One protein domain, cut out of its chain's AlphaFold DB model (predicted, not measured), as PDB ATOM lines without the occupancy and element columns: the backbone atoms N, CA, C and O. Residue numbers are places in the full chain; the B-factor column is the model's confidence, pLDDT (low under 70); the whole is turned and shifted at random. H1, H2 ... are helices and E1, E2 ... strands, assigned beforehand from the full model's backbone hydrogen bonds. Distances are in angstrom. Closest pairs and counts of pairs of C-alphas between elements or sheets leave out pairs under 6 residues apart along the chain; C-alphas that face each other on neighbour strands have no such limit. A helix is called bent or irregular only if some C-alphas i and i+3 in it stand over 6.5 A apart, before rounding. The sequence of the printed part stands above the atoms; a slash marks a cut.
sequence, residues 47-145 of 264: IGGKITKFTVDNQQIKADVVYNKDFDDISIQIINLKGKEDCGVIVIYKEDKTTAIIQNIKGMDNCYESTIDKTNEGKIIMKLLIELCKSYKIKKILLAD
ATOM      1  N   ILE A  47     -36.159  15.692 -19.981       44.34
ATOM      2  CA  ILE A  47     -35.847  16.838 -19.124       44.34
ATOM      3  C   ILE A  47     -37.148  17.624 -18.931       44.34
ATOM      4  O   ILE A  47     -37.302  18.755 -19.381       44.34
ATOM      5  N   GLY A  48     -38.107  16.981 -18.264       51.50
ATOM      6  CA  GLY A  48     -39.388  17.574 -17.882       51.50
ATOM      7  C   GLY A  48     -40.475  17.570 -18.965       51.50
ATOM      8  O   GLY A  48     -40.208  17.584 -20.166       51.50
ATOM      9  N   GLY A  49     -41.721  17.570 -18.485       54.53
ATOM     10  CA  GLY A  49     -42.937  17.854 -19.244       54.53
ATOM     11  C   GLY A  49     -43.658  19.034 -18.598       54.53
ATOM     12  O   GLY A  49     -43.718  19.130 -17.366       54.53
ATOM     13  N   LYS A  50     -44.143  19.980 -19.405       67.81
ATOM     14  CA  LYS A  50     -44.926  21.121 -18.920       67.81
ATOM     15  C   LYS A  50     -46.196  21.249 -19.745       67.81
ATOM     16  O   LYS A  50     -46.140  21.567 -20.933       67.81
ATOM     17  N   ILE A  51     -47.339  21.136 -19.068       61.97
ATOM     18  CA  ILE A  51     -48.629  21.519 -19.643       61.97
ATOM     19  C   ILE A  51     -48.559  23.003 -20.011       61.97
ATOM     20  O   ILE A  51     -48.446  23.878 -19.146       61.97
ATOM     21  N   THR A  52     -48.622  23.276 -21.308       68.75
ATOM     22  CA  THR A  52     -48.509  24.620 -21.868       68.75
ATOM     23  C   THR A  52     -49.852  25.030 -22.458       68.75
ATOM     24  O   THR A  52     -50.521  24.240 -23.127       68.75
ATOM     25  N   LYS A  53     -50.279  26.262 -22.157       70.12
ATOM     26  CA  LYS A  53     -51.511  26.848 -22.694       70.12
ATOM     27  C   LYS A  53     -51.180  27.638 -23.953       70.12
ATOM     28  O   LYS A  53     -50.347  28.537 -23.905       70.12
ATOM     29  N   PHE A  54     -51.877  27.332 -25.034       71.12
ATOM     30  CA  PHE A  54     -51.775  28.011 -26.318       71.12
ATOM     31  C   PHE A  54     -53.091  28.703 -26.635       71.12
ATOM     32  O   PHE A  54     -54.154  28.197 -26.275       71.12
ATOM     33  N   THR A  55     -53.024  29.825 -27.346       69.88
ATOM     34  CA  THR A  55     -54.203  30.441 -27.957       69.88
ATOM     35  C   THR A  55     -54.153  30.158 -29.449       69.88
ATOM     36  O   THR A  55     -53.302  30.691 -30.151       69.88
ATOM     37  N   VAL A  56     -55.058  29.314 -29.937       66.25
ATOM     38  CA  VAL A  56     -55.186  28.983 -31.360       66.25
ATOM     39  C   VAL A  56     -56.600  29.340 -31.791       66.25
ATOM     40  O   VAL A  56     -57.558  28.909 -31.156       66.25
ATOM     41  N   ASP A  57     -56.739  30.147 -32.845       68.50
ATOM     42  CA  ASP A  57     -58.038  30.625 -33.349       68.50
ATOM     43  C   ASP A  57     -58.925  31.240 -32.241       68.50
ATOM     44  O   ASP A  57     -60.121  30.970 -32.158       68.50
ATOM     45  N   ASN A  58     -58.325  32.056 -31.363       68.88
ATOM     46  CA  ASN A  58     -58.962  32.681 -30.192       68.88
ATOM     47  C   ASN A  58     -59.486  31.705 -29.121       68.88
ATOM     48  O   ASN A  58     -60.255  32.107 -28.250       68.88
ATOM     49  N   GLN A  59     -59.053  30.442 -29.139       64.19
ATOM     50  CA  GLN A  59     -59.420  29.446 -28.131       64.19
ATOM     51  C   GLN A  59     -58.201  28.946 -27.361       64.19
ATOM     52  O   GLN A  59     -57.113  28.800 -27.920       64.19
ATOM     53  N   GLN A  60     -58.391  28.662 -26.070       69.25
ATOM     54  CA  GLN A  60     -57.338  28.082 -25.243       69.25
ATOM     55  C   GLN A  60     -57.236  26.576 -25.469       69.25
ATOM     56  O   GLN A  60     -58.212  25.843 -25.317       69.25
ATOM     57  N   ILE A  61     -56.029  26.125 -25.782       68.06
ATOM     58  CA  ILE A  61     -55.684  24.719 -25.959       68.06
ATOM     59  C   ILE A  61     -54.581  24.373 -24.967       68.06
ATOM     60  O   ILE A  61     -53.631  25.140 -24.797       68.06
ATOM     61  N   LYS A  62     -54.695  23.222 -24.304       65.12
ATOM     62  CA  LYS A  62     -53.625  22.690 -23.453       65.12
ATOM     63  C   LYS A  62     -52.970  21.504 -24.141       65.12
ATOM     64  O   LYS A  62     -53.670  20.586 -24.566       65.12
ATOM     65  N   ALA A  63     -51.648  21.516 -24.203       62.12
ATOM     66  CA  ALA A  63     -50.858  20.395 -24.690       62.12
ATOM     67  C   ALA A  63     -49.711  20.113 -23.717       62.12
ATOM     68  O   ALA A  63     -49.169  21.046 -23.110       62.12
ATOM     69  N   ASP A  64     -49.365  18.837 -23.553       66.19
ATOM     70  CA  ASP A  64     -48.176  18.455 -22.802       66.19
ATOM     71  C   ASP A  64     -46.960  18.530 -23.724       66.19
ATOM     72  O   ASP A  64     -46.943  17.953 -24.815       66.19
ATOM     73  N   VAL A  65     -45.984  19.328 -23.301       65.62
ATOM     74  CA  VAL A  65     -44.788  19.637 -24.073       65.62
ATOM     75  C   VAL A  65     -43.591  19.060 -23.343       65.62
ATOM     76  O   VAL A  65     -43.283  19.480 -22.222       65.62
ATOM     77  N   VAL A  66     -42.914  18.119 -23.995       69.56
ATOM     78  CA  VAL A  66     -41.716  17.463 -23.471       69.56
ATOM     79  C   VAL A  66     -40.477  17.970 -24.175       69.56
ATOM     80  O   VAL A  66     -40.452  18.152 -25.395       69.56
ATOM     81  N   TYR A  67     -39.439  18.163 -23.369       68.69
ATOM     82  CA  TYR A  67     -38.130  18.588 -23.819       68.69
ATOM     83  C   TYR A  67     -37.159  17.425 -23.698       68.69
ATOM     84  O   TYR A  67     -36.869  16.952 -22.595       68.69
ATOM     85  N   ASN A  68     -36.608  17.011 -24.835       67.69
ATOM     86  CA  ASN A  68     -35.452  16.128 -24.848       67.69
ATOM     87  C   ASN A  68     -34.263  16.896 -25.417       67.69
ATOM     88  O   ASN A  68     -34.372  17.608 -26.420       67.69
ATOM     89  N   LYS A  69     -33.128  16.773 -24.731       58.56
ATOM     90  CA  LYS A  69     -31.851  17.330 -25.160       58.56
ATOM     91  C   LYS A  69     -30.917  16.162 -25.417       58.56
ATOM     92  O   LYS A  69     -30.361  15.607 -24.472       58.56
ATOM     93  N   ASP A  70     -30.762  15.810 -26.684       59.00
ATOM     94  CA  ASP A  70     -29.863  14.744 -27.109       59.00
ATOM     95  C   ASP A  70     -28.645  15.350 -27.787       59.00
ATOM     96  O   ASP A  70     -28.753  15.911 -28.874       59.00
ATOM     97  N   PHE A  71     -27.493  15.173 -27.133       48.66
ATOM     98  CA  PHE A  71     -26.132  15.480 -27.581       48.66
ATOM     99  C   PHE A  71     -25.866  16.951 -27.951       48.66
ATOM    100  O   PHE A  71     -24.959  17.525 -27.359       48.66
ATOM    101  N   ASP A  72     -26.685  17.591 -28.791       53.53
ATOM    102  CA  ASP A  72     -26.589  19.004 -29.167       53.53
ATOM    103  C   ASP A  72     -27.927  19.667 -29.567       53.53
ATOM    104  O   ASP A  72     -28.100  20.849 -29.271       53.53
ATOM    105  N   ASP A  73     -28.898  18.945 -30.136       61.22
ATOM    106  CA  ASP A  73     -30.171  19.523 -30.605       61.22
ATOM    107  C   ASP A  73     -31.250  19.596 -29.509       61.22
ATOM    108  O   ASP A  73     -31.229  18.859 -28.515       61.22
ATOM    109  N   ILE A  74     -32.221  20.500 -29.692       68.00
ATOM    110  CA  ILE A  74     -33.404  20.601 -28.828       68.00
ATOM    111  C   ILE A  74     -34.581  19.984 -29.574       68.00
ATOM    112  O   ILE A  74     -35.033  20.538 -30.575       68.00
ATOM    113  N   SER A  75     -35.112  18.871 -29.068       69.25
ATOM    114  CA  SER A  75     -36.388  18.342 -29.548       69.25
ATOM    115  C   SER A  75     -37.514  18.722 -28.593       69.25
ATOM    116  O   SER A  75     -37.423  18.470 -27.388       69.25
ATOM    117  N   ILE A  76     -38.563  19.314 -29.149       71.38
ATOM    118  CA  ILE A  76     -39.793  19.683 -28.456       71.38
ATOM    119  C   ILE A  76     -40.896  18.785 -29.004       71.38
ATOM    120  O   ILE A  76     -41.177  18.801 -30.202       71.38
ATOM    121  N   GLN A  77     -41.512  17.992 -28.139       74.62
ATOM    122  CA  GLN A  77     -42.557  17.043 -28.516       74.62
ATOM    123  C   GLN A  77     -43.888  17.491 -27.926       74.62
ATOM    124  O   GLN A  77     -43.960  17.802 -26.738       74.62
ATOM    125  N   ILE A  78     -44.939  17.493 -28.743       68.88
ATOM    126  CA  ILE A  78     -46.312  17.448 -28.238       68.88
ATOM    127  C   ILE A  78     -46.624  15.975 -28.003       68.88
ATOM    128  O   ILE A  78     -46.604  15.196 -28.957       68.88
ATOM    129  N   ILE A  79     -46.917  15.601 -26.763       63.75
ATOM    130  CA  ILE A  79     -47.280  14.229 -26.401       63.75
ATOM    131  C   ILE A  79     -48.752  14.114 -26.026       63.75
ATOM    132  O   ILE A  79     -49.380  15.046 -25.523       63.75
ATOM    133  N   ASN A  80     -49.294  12.922 -26.264       65.25
ATOM    134  CA  ASN A  80     -50.638  12.552 -25.850       65.25
ATOM    135  C   ASN A  80     -50.807  12.652 -24.320       65.25
ATOM    136  O   ASN A  80     -50.017  12.087 -23.561       65.25
ATOM    137  N   LEU A  81     -51.903  13.283 -23.881       59.78
ATOM    138  CA  LEU A  81     -52.272  13.486 -22.475       59.78
ATOM    139  C   LEU A  81     -52.511  12.181 -21.691       59.78
ATOM    140  O   LEU A  81     -52.498  12.193 -20.463       59.78
ATOM    141  N   LYS A  82     -52.730  11.049 -22.378       58.66
ATOM    142  CA  LYS A  82     -52.886   9.715 -21.765       58.66
ATOM    143  C   LYS A  82     -51.585   8.904 -21.679       58.66
ATOM    144  O   LYS A  82     -51.591   7.841 -21.062       58.66
ATOM    145  N   GLY A  83     -50.480   9.412 -22.235       53.59
ATOM    146  CA  GLY A  83     -49.129   8.889 -22.018       53.59
ATOM    147  C   GLY A  83     -48.423   8.294 -23.246       53.59
ATOM    148  O   GLY A  83     -48.865   7.299 -23.811       53.59
ATOM    149  N   LYS A  84     -47.237   8.864 -23.525       59.47
ATOM    150  CA  LYS A  84     -46.045   8.329 -24.233       59.47
ATOM    151  C   LYS A  84     -46.028   8.202 -25.762       59.47
ATOM    152  O   LYS A  84     -45.059   7.655 -26.282       59.47
ATOM    153  N   GLU A  85     -46.998   8.747 -26.490       64.62
ATOM    154  CA  GLU A  85     -46.895   8.834 -27.955       64.62
ATOM    155  C   GLU A  85     -46.774  10.280 -28.436       64.62
ATOM    156  O   GLU A  85     -47.550  11.151 -28.032       64.62
ATOM    157  N   ASP A  86     -45.797  10.511 -29.316       69.69
ATOM    158  CA  ASP A  86     -45.571  11.798 -29.970       69.69
ATOM    159  C   ASP A  86     -46.694  12.098 -30.967       69.69
ATOM    160  O   ASP A  86     -46.897  11.371 -31.943       69.69
ATOM    161  N   CYS A  87     -47.378  13.213 -30.743       74.38
ATOM    162  CA  CYS A  87     -48.371  13.793 -31.641       74.38
ATOM    163  C   CYS A  87     -47.734  14.701 -32.700       74.38
ATOM    164  O   CYS A  87     -48.285  14.902 -33.781       74.38
ATOM    165  N   GLY A  88     -46.565  15.258 -32.399       77.38
ATOM    166  CA  GLY A  88     -45.783  16.068 -33.320       77.38
ATOM    167  C   GLY A  88     -44.461  16.471 -32.689       77.38
ATOM    168  O   GLY A  88     -44.391  16.686 -31.479       77.38
ATOM    169  N   VAL A  89     -43.417  16.563 -33.508       77.94
ATOM    170  CA  VAL A  89     -42.056  16.826 -33.037       77.94
ATOM    171  C   VAL A  89     -41.485  18.037 -33.760       77.94
ATOM    172  O   VAL A  89     -41.507  18.101 -34.987       77.94
ATOM    173  N   ILE A  90     -40.944  18.976 -32.990       81.06
ATOM    174  CA  ILE A  90     -40.084  20.058 -33.465       81.06
ATOM    175  C   ILE A  90     -38.650  19.700 -33.097       81.06
ATOM    176  O   ILE A  90     -38.372  19.355 -31.951       81.06
ATOM    177  N   VAL A  91     -37.731  19.830 -34.043       80.50
ATOM    178  CA  VAL A  91     -36.290  19.744 -33.803       80.50
ATOM    179  C   VAL A  91     -35.676  21.097 -34.127       80.50
ATOM    180  O   VAL A  91     -35.790  21.567 -35.255       80.50
ATOM    181  N   ILE A  92     -35.049  21.736 -33.145       78.50
ATOM    182  CA  ILE A  92     -34.331  23.002 -33.310       78.50
ATOM    183  C   ILE A  92     -32.841  22.687 -33.351       78.50
ATOM    184  O   ILE A  92     -32.302  22.111 -32.398       78.50
ATOM    185  N   TYR A  93     -32.184  23.091 -34.436       67.56
ATOM    186  CA  TYR A  93     -30.753  22.879 -34.599       67.56
ATOM    187  C   TYR A  93     -29.951  23.781 -33.666       67.56
ATOM    188  O   TYR A  93     -30.219  24.974 -33.527       67.56
ATOM    189  N   LYS A  94     -28.918  23.225 -33.032       66.75
ATOM    190  CA  LYS A  94     -28.036  24.016 -32.158       66.75
ATOM    191  C   LYS A  94     -27.235  25.068 -32.919       66.75
ATOM    192  O   LYS A  94     -27.041  26.173 -32.406       66.75
ATOM    193  N   GLU A  95     -26.739  24.684 -34.094       66.38
ATOM    194  CA  GLU A  95     -25.893  25.510 -34.961       66.38
ATOM    195  C   GLU A  95     -26.688  26.668 -35.569       66.38
ATOM    196  O   GLU A  95     -26.192  27.790 -35.636       66.38
ATOM    197  N   ASP A  96     -27.953  26.414 -35.912       74.94
ATOM    198  CA  ASP A  96     -28.908  27.414 -36.373       74.94
ATOM    199  C   ASP A  96     -30.183  27.376 -35.525       74.94
ATOM    200  O   ASP A  96     -31.184  26.744 -35.862       74.94
ATOM    201  N   LYS A  97     -30.155  28.136 -34.428       77.75
ATOM    202  CA  LYS A  97     -31.300  28.299 -33.519       77.75
ATOM    203  C   LYS A  97     -32.462  29.077 -34.132       77.75
ATOM    204  O   LYS A  97     -33.451  29.310 -33.445       77.75
ATOM    205  N   THR A  98     -32.329  29.546 -35.372       85.12
ATOM    206  CA  THR A  98     -33.390  30.262 -36.081       85.12
ATOM    207  C   THR A  98     -34.159  29.362 -37.039       85.12
ATOM    208  O   THR A  98     -35.220  29.778 -37.506       85.12
ATOM    209  N   THR A  99     -33.693  28.127 -37.253       82.88
ATOM    210  CA  THR A  99     -34.366  27.132 -38.085       82.88
ATOM    211  C   THR A  99     -34.827  25.938 -37.255       82.88
ATOM    212  O   THR A  99     -34.076  25.380 -36.454       82.88
ATOM    213  N   ALA A 100     -36.070  25.510 -37.472       85.31
ATOM    214  CA  ALA A 100     -36.625  24.309 -36.860       85.31
ATOM    215  C   ALA A 100     -37.183  23.350 -37.914       85.31
ATOM    216  O   ALA A 100     -37.676  23.786 -38.949       85.31
ATOM    217  N   ILE A 101     -37.152  22.049 -37.640       82.50
ATOM    218  CA  ILE A 101     -37.819  21.023 -38.445       82.50
ATOM    219  C   ILE A 101     -39.055  20.534 -37.707       82.50
ATOM    220  O   ILE A 101     -38.948  20.071 -36.574       82.50
ATOM    221  N   ILE A 102     -40.210  20.570 -38.366       83.00
ATOM    222  CA  ILE A 102     -41.400  19.839 -37.925       83.00
ATOM    223  C   ILE A 102     -41.418  18.460 -38.591       83.00
ATOM    224  O   ILE A 102     -41.316  18.358 -39.815       83.00
ATOM    225  N   GLN A 103     -41.596  17.408 -37.791       75.56
ATOM    226  CA  GLN A 103     -41.672  16.018 -38.248       75.56
ATOM    227  C   GLN A 103     -42.686  15.188 -37.439       75.56
ATOM    228  O   GLN A 103     -43.116  15.596 -36.357       75.56
ATOM    229  N   ASN A 104     -43.036  14.001 -37.955       67.81
ATOM    230  CA  ASN A 104     -43.869  12.989 -37.284       67.81
ATOM    231  C   ASN A 104     -45.234  13.514 -36.769       67.81
ATOM    232  O   ASN A 104     -45.567  13.323 -35.600       67.81
ATOM    233  N   ILE A 105     -46.037  14.169 -37.618       73.25
ATOM    234  CA  ILE A 105     -47.340  14.733 -37.214       73.25
ATOM    235  C   ILE A 105     -48.410  13.633 -37.140       73.25
ATOM    236  O   ILE A 105     -49.019  13.249 -38.134       73.25
ATOM    237  N   LYS A 106     -48.715  13.131 -35.947       68.69
ATOM    238  CA  LYS A 106     -49.723  12.079 -35.771       68.69
ATOM    239  C   LYS A 106     -51.049  12.673 -35.304       68.69
ATOM    240  O   LYS A 106     -51.125  13.312 -34.263       68.69
ATOM    241  N   GLY A 107     -52.117  12.433 -36.066       58.75
ATOM    242  CA  GLY A 107     -53.491  12.661 -35.604       58.75
ATOM    243  C   GLY A 107     -53.925  11.504 -34.710       58.75
ATOM    244  O   GLY A 107     -54.434  10.509 -35.224       58.75
ATOM    245  N   MET A 108     -53.626  11.596 -33.416       59.47
ATOM    246  CA  MET A 108     -53.996  10.604 -32.407       59.47
ATOM    247  C   MET A 108     -54.965  11.210 -31.390       59.47
ATOM    248  O   MET A 108     -54.862  12.384 -31.031       59.47
ATOM    249  N   ASP A 109     -55.860  10.372 -30.865       59.00
ATOM    250  CA  ASP A 109     -56.814  10.788 -29.842       59.00
ATOM    251  C   ASP A 109     -56.085  11.321 -28.598       59.00
ATOM    252  O   ASP A 109     -55.249  10.632 -28.010       59.00
ATOM    253  N   ASN A 110     -56.506  12.489 -28.103       62.72
ATOM    254  CA  ASN A 110     -56.019  13.125 -26.863       62.72
ATOM    255  C   ASN A 110     -54.615  13.761 -26.944       62.72
ATOM    256  O   ASN A 110     -53.961  13.955 -25.919       62.72
ATOM    257  N   CYS A 111     -54.176  14.170 -28.135       65.31
ATOM    258  CA  CYS A 111     -52.979  15.006 -28.303       65.31
ATOM    259  C   CYS A 111     -53.061  16.387 -27.628       65.31
ATOM    260  O   CYS A 111     -52.040  17.032 -27.405       65.31
ATOM    261  N   TYR A 112     -54.269  16.865 -27.336       61.06
ATOM    262  CA  TYR A 112     -54.512  18.136 -26.669       61.06
ATOM    263  C   TYR A 112     -55.910  18.156 -26.032       61.06
ATOM    264  O   TYR A 112     -56.820  17.436 -26.451       61.06
ATOM    265  N   GLU A 113     -56.093  19.013 -25.030       62.62
ATOM    266  CA  GLU A 113     -57.392  19.331 -24.430       62.62
ATOM    267  C   GLU A 113     -57.971  20.568 -25.126       62.62
ATOM    268  O   GLU A 113     -57.350  21.636 -25.126       62.62
ATOM    269  N   SER A 114     -59.157  20.432 -25.724       63.19
ATOM    270  CA  SER A 114     -59.853  21.526 -26.406       63.19
ATOM    271  C   SER A 114     -61.368  21.310 -26.426       63.19
ATOM    272  O   SER A 114     -61.842  20.175 -26.448       63.19
ATOM    273  N   THR A 115     -62.117  22.413 -26.459       56.62
ATOM    274  CA  THR A 115     -63.561  22.451 -26.742       56.62
ATOM    275  C   THR A 115     -63.878  22.432 -28.244       56.62
ATOM    276  O   THR A 115     -65.049  22.442 -28.616       56.62
ATOM    277  N   ILE A 116     -62.859  22.446 -29.115       59.97
ATOM    278  CA  ILE A 116     -63.012  22.444 -30.576       59.97
ATOM    279  C   ILE A 116     -63.430  21.054 -31.056       59.97
ATOM    280  O   ILE A 116     -62.957  20.034 -30.553       59.97
ATOM    281  N   ASP A 117     -64.275  21.035 -32.087       57.88
ATOM    282  CA  ASP A 117     -64.595  19.830 -32.840       57.88
ATOM    283  C   ASP A 117     -63.313  19.090 -33.284       57.88
ATOM    284  O   ASP A 117     -62.447  19.631 -33.980       57.88
ATOM    285  N   LYS A 118     -63.196  17.826 -32.868       57.66
ATOM    286  CA  LYS A 118     -62.017  16.971 -33.080       57.66
ATOM    287  C   LYS A 118     -61.858  16.506 -34.531       57.66
ATOM    288  O   LYS A 118     -60.884  15.843 -34.868       57.66
ATOM    289  N   THR A 119     -62.758  16.892 -35.435       57.78
ATOM    290  CA  THR A 119     -62.707  16.519 -36.860       57.78
ATOM    291  C   THR A 119     -61.460  17.013 -37.618       57.78
ATOM    292  O   THR A 119     -61.246  16.603 -38.760       57.78
ATOM    293  N   ASN A 120     -60.603  17.859 -37.020       68.69
ATOM    294  CA  ASN A 120     -59.378  18.389 -37.641       68.69
ATOM    295  C   ASN A 120     -58.135  18.391 -36.718       68.69
ATOM    296  O   ASN A 120     -57.351  19.343 -36.749       68.69
ATOM    297  N   GLU A 121     -57.905  17.330 -35.941       72.75
ATOM    298  CA  GLU A 121     -56.760  17.220 -35.013       72.75
ATOM    299  C   GLU A 121     -55.400  17.581 -35.626       72.75
ATOM    300  O   GLU A 121     -54.679  18.413 -35.077       72.75
ATOM    301  N   GLY A 122     -55.075  17.066 -36.816       75.25
ATOM    302  CA  GLY A 122     -53.806  17.391 -37.482       75.25
ATOM    303  C   GLY A 122     -53.633  18.890 -37.762       75.25
ATOM    304  O   GLY A 122     -52.529  19.420 -37.666       75.25
ATOM    305  N   LYS A 123     -54.728  19.610 -38.050       79.81
ATOM    306  CA  LYS A 123     -54.694  21.063 -38.276       79.81
ATOM    307  C   LYS A 123     -54.359  21.808 -36.988       79.81
ATOM    308  O   LYS A 123     -53.605  22.775 -37.027       79.81
ATOM    309  N   ILE A 124     -54.933  21.365 -35.874       79.88
ATOM    310  CA  ILE A 124     -54.696  21.961 -34.562       79.88
ATOM    311  C   ILE A 124     -53.263  21.682 -34.117       79.88
ATOM    312  O   ILE A 124     -52.563  22.625 -33.761       79.88
ATOM    313  N   ILE A 125     -52.788  20.440 -34.243       81.25
ATOM    314  CA  ILE A 125     -51.399  20.070 -33.931       81.25
ATOM    315  C   ILE A 125     -50.419  20.921 -34.744       81.25
ATOM    316  O   ILE A 125     -49.519  21.519 -34.166       81.25
ATOM    317  N   MET A 126     -50.621  21.065 -36.058       85.56
ATOM    318  CA  MET A 126     -49.748  21.909 -36.880       85.56
ATOM    319  C   MET A 126     -49.710  23.363 -36.389       85.56
ATOM    320  O   MET A 126     -48.637  23.948 -36.273       85.56
ATOM    321  N   LYS A 127     -50.864  23.946 -36.044       86.06
ATOM    322  CA  LYS A 127     -50.913  25.306 -35.485       86.06
ATOM    323  C   LYS A 127     -50.182  25.407 -34.147       86.06
ATOM    324  O   LYS A 127     -49.443  26.365 -33.951       86.06
ATOM    325  N   LEU A 128     -50.339  24.424 -33.262       83.44
ATOM    326  CA  LEU A 128     -49.611  24.375 -31.991       83.44
ATOM    327  C   LEU A 128     -48.097  24.326 -32.213       83.44
ATOM    328  O   LEU A 128     -47.366  25.057 -31.552       83.44
ATOM    329  N   LEU A 129     -47.628  23.516 -33.166       86.06
ATOM    330  CA  LEU A 129     -46.204  23.415 -33.490       86.06
ATOM    331  C   LEU A 129     -45.657  24.740 -34.054       86.06
ATOM    332  O   LEU A 129     -44.572  25.171 -33.674       86.06
ATOM    333  N   ILE A 130     -46.423  25.427 -34.906       88.25
ATOM    334  CA  ILE A 130     -46.059  26.757 -35.422       88.25
ATOM    335  C   ILE A 130     -45.982  27.794 -34.290       88.25
ATOM    336  O   ILE A 130     -45.015  28.552 -34.219       88.25
ATOM    337  N   GLU A 131     -46.967  27.829 -33.391       85.31
ATOM    338  CA  GLU A 131     -46.970  28.755 -32.248       85.31
ATOM    339  C   GLU A 131     -45.830  28.461 -31.264       85.31
ATOM    340  O   GLU A 131     -45.193  29.387 -30.755       85.31
ATOM    341  N   LEU A 132     -45.499  27.183 -31.058       83.25
ATOM    342  CA  LEU A 132     -44.290  26.787 -30.341       83.25
ATOM    343  C   LEU A 132     -43.055  27.391 -31.012       83.25
ATOM    344  O   LEU A 132     -42.336  28.144 -30.360       83.25
ATOM    345  N   CYS A 133     -42.844  27.172 -32.310       85.56
ATOM    346  CA  CYS A 133     -41.721  27.764 -33.042       85.56
ATOM    347  C   CYS A 133     -41.633  29.296 -32.870       85.56
ATOM    348  O   CYS A 133     -40.556  29.814 -32.569       85.56
ATOM    349  N   LYS A 134     -42.757  30.023 -32.954       86.00
ATOM    350  CA  LYS A 134     -42.793  31.479 -32.711       86.00
ATOM    351  C   LYS A 134     -42.352  31.848 -31.295       86.00
ATOM    352  O   LYS A 134     -41.550  32.764 -31.121       86.00
ATOM    353  N   SER A 135     -42.823  31.120 -30.279       82.50
ATOM    354  CA  SER A 135     -42.435  31.360 -28.879       82.50
ATOM    355  C   SER A 135     -40.928  31.173 -28.638       82.50
ATOM    356  O   SER A 135     -40.342  31.860 -27.801       82.50
ATOM    357  N   TYR A 136     -40.285  30.314 -29.439       80.88
ATOM    358  CA  TYR A 136     -38.839  30.084 -29.442       80.88
ATOM    359  C   TYR A 136     -38.063  31.009 -30.392       80.88
ATOM    360  O   TYR A 136     -36.850  30.859 -30.522       80.88
ATOM    361  N   LYS A 137     -38.728  32.000 -31.006       86.56
ATOM    362  CA  LYS A 137     -38.133  32.962 -31.951       86.56
ATOM    363  C   LYS A 137     -37.488  32.292 -33.172       86.56
ATOM    364  O   LYS A 137     -36.517  32.809 -33.727       86.56
ATOM    365  N   ILE A 138     -38.030  31.144 -33.582       88.06
ATOM    366  CA  ILE A 138     -37.692  30.510 -34.854       88.06
ATOM    367  C   ILE A 138     -38.123  31.449 -35.981       88.06
ATOM    368  O   ILE A 138     -39.219  32.002 -35.937       88.06
ATOM    369  N   LYS A 139     -37.251  31.631 -36.971       88.38
ATOM    370  CA  LYS A 139     -37.501  32.447 -38.165       88.38
ATOM    371  C   LYS A 139     -37.939  31.595 -39.344       88.38
ATOM    372  O   LYS A 139     -38.756  32.035 -40.136       88.38
ATOM    373  N   LYS A 140     -37.424  30.366 -39.426       87.75
ATOM    374  CA  LYS A 140     -37.701  29.443 -40.519       87.75
ATOM    375  C   LYS A 140     -38.095  28.072 -39.994       87.75
ATOM    376  O   LYS A 140     -37.398  27.472 -39.183       87.75
ATOM    377  N   ILE A 141     -39.199  27.543 -40.492       86.56
ATOM    378  CA  ILE A 141     -39.602  26.162 -40.253       86.56
ATOM    379  C   ILE A 141     -39.394  25.385 -41.541       86.56
ATOM    380  O   ILE A 141     -39.886  25.797 -42.581       86.56
ATOM    381  N   LEU A 142     -38.711  24.253 -41.464       84.31
ATOM    382  CA  LEU A 142     -38.663  23.228 -42.496       84.31
ATOM    383  C   LEU A 142     -39.615  22.095 -42.115       84.31
ATOM    384  O   LEU A 142     -39.815  21.798 -40.936       84.31
ATOM    385  N   LEU A 143     -40.203  21.441 -43.105       77.94
ATOM    386  CA  LEU A 143     -41.132  20.345 -42.873       77.94
ATOM    387  C   LEU A 143     -40.582  19.033 -43.430       77.94
ATOM    388  O   LEU A 143     -40.315  18.922 -44.626       77.94
ATOM    389  N   ALA A 144     -40.503  18.026 -42.567       71.12
ATOM    390  CA  ALA A 144     -40.181  16.649 -42.914       71.12
ATOM    391  C   ALA A 144     -41.342  15.744 -42.477       71.12
ATOM    392  O   ALA A 144     -41.244  14.994 -41.505       71.12
ATOM    393  N   ASP A 145     -42.482  15.862 -43.163       66.81
ATOM    394  CA  ASP A 145     -43.678  15.111 -42.793       66.81
ATOM    395  C   ASP A 145     -43.729  13.734 -43.477       66.81
ATOM    396  O   ASP A 145     -43.915  13.606 -44.686       66.81
TER     397      ASP A 145
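This is residues 47 to 145 of the 264 residues of an uncharacterized protein of viral metagenome (UniProt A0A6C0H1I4). One strongly twisted sheet of six strands curls round a single helix, H1, which fills the hollow of its one face. Five strands, E1 to E5, run back and forth beside one another; a long link, residues 104 to 117, leads from E5 to H1, and E6 then adds itself beside E5. The printed part has 99 residues, with one named helix and six named strands in the order E1 E2 E3 E4 E5 H1 E6. The sheet, in the order E1 E2 E3 E4 E5 E6, is mixed, and the class is mixed, helices and strands. The whole is compact, with a radius of gyration of the C-alphas of 12.8 A, and only just elongated, spanning 39 by 25 by 23 A.

E1, residues 47 to 56, begins at C-alpha 47 (-35.847, 16.838, -19.124) and is 25.9 A long. E2, residues 59 to 70, is the longest strand at 33.0 A. E3 is residues 73 to 79, 18.4 A, and E4 residues 86 to 92, 16.2 A. E5, residues 99 to 103, is 13.3 A long. H1, residues 118 to 135, begins at C-alpha 118 (-62.017, 16.971, -33.080) and measures 24.7 A. E6, residues 140 to 144, is 13.3 A long and ends at C-alpha 144 (-40.181, 16.649, -42.914).

E1 to E5 form a meander, each strand the antiparallel neighbour of the one before, and each successive two are a hairpin. E1 and E2 stand at 150 degrees, with N 54 and O 61 at 2.8 A. E2 and E3 have N 77 and O 66 at 2.9 A, E3 and E4 N 76 and O 90 at 2.8 A, and E4 and E5 N 91 and O 101 at 2.8 A. E6 is parallel to E5 at 26 degrees, with N 142 and O 100 at 2.8 A. E5, H1 and E6 make a strand-helix-strand unit, two parallel neighbour strands with a helix between, with a right-handed crossover. E1 and E6 are the edge strands and are apart. H1 is on the sheet, in two layers, a helix on one face of a sheet. Its closest C-alphas to E4 are those of Gly 88 and Ile 125, 6.9 A; to E1, those of Val 56 and Lys 127, 7.0 A. E2 and H1 are near each other. H1 is irregular, C-alphas 119 and 122 being 9.0 A apart, and has a kink of 32 degrees near residue 125; 12 of its 14 O i to N i+4 pairs are within hydrogen-bond range.

The two C-alphas farthest apart, of Glu 95 and Asp 117, are 39.2 A apart. The printed part has no cut. The link from E5 to H1 is long, 14 residues. The mean pLDDT of the printed part is 70.7; 56 residues are under 70, among them 55 to 75 and 106 to 120.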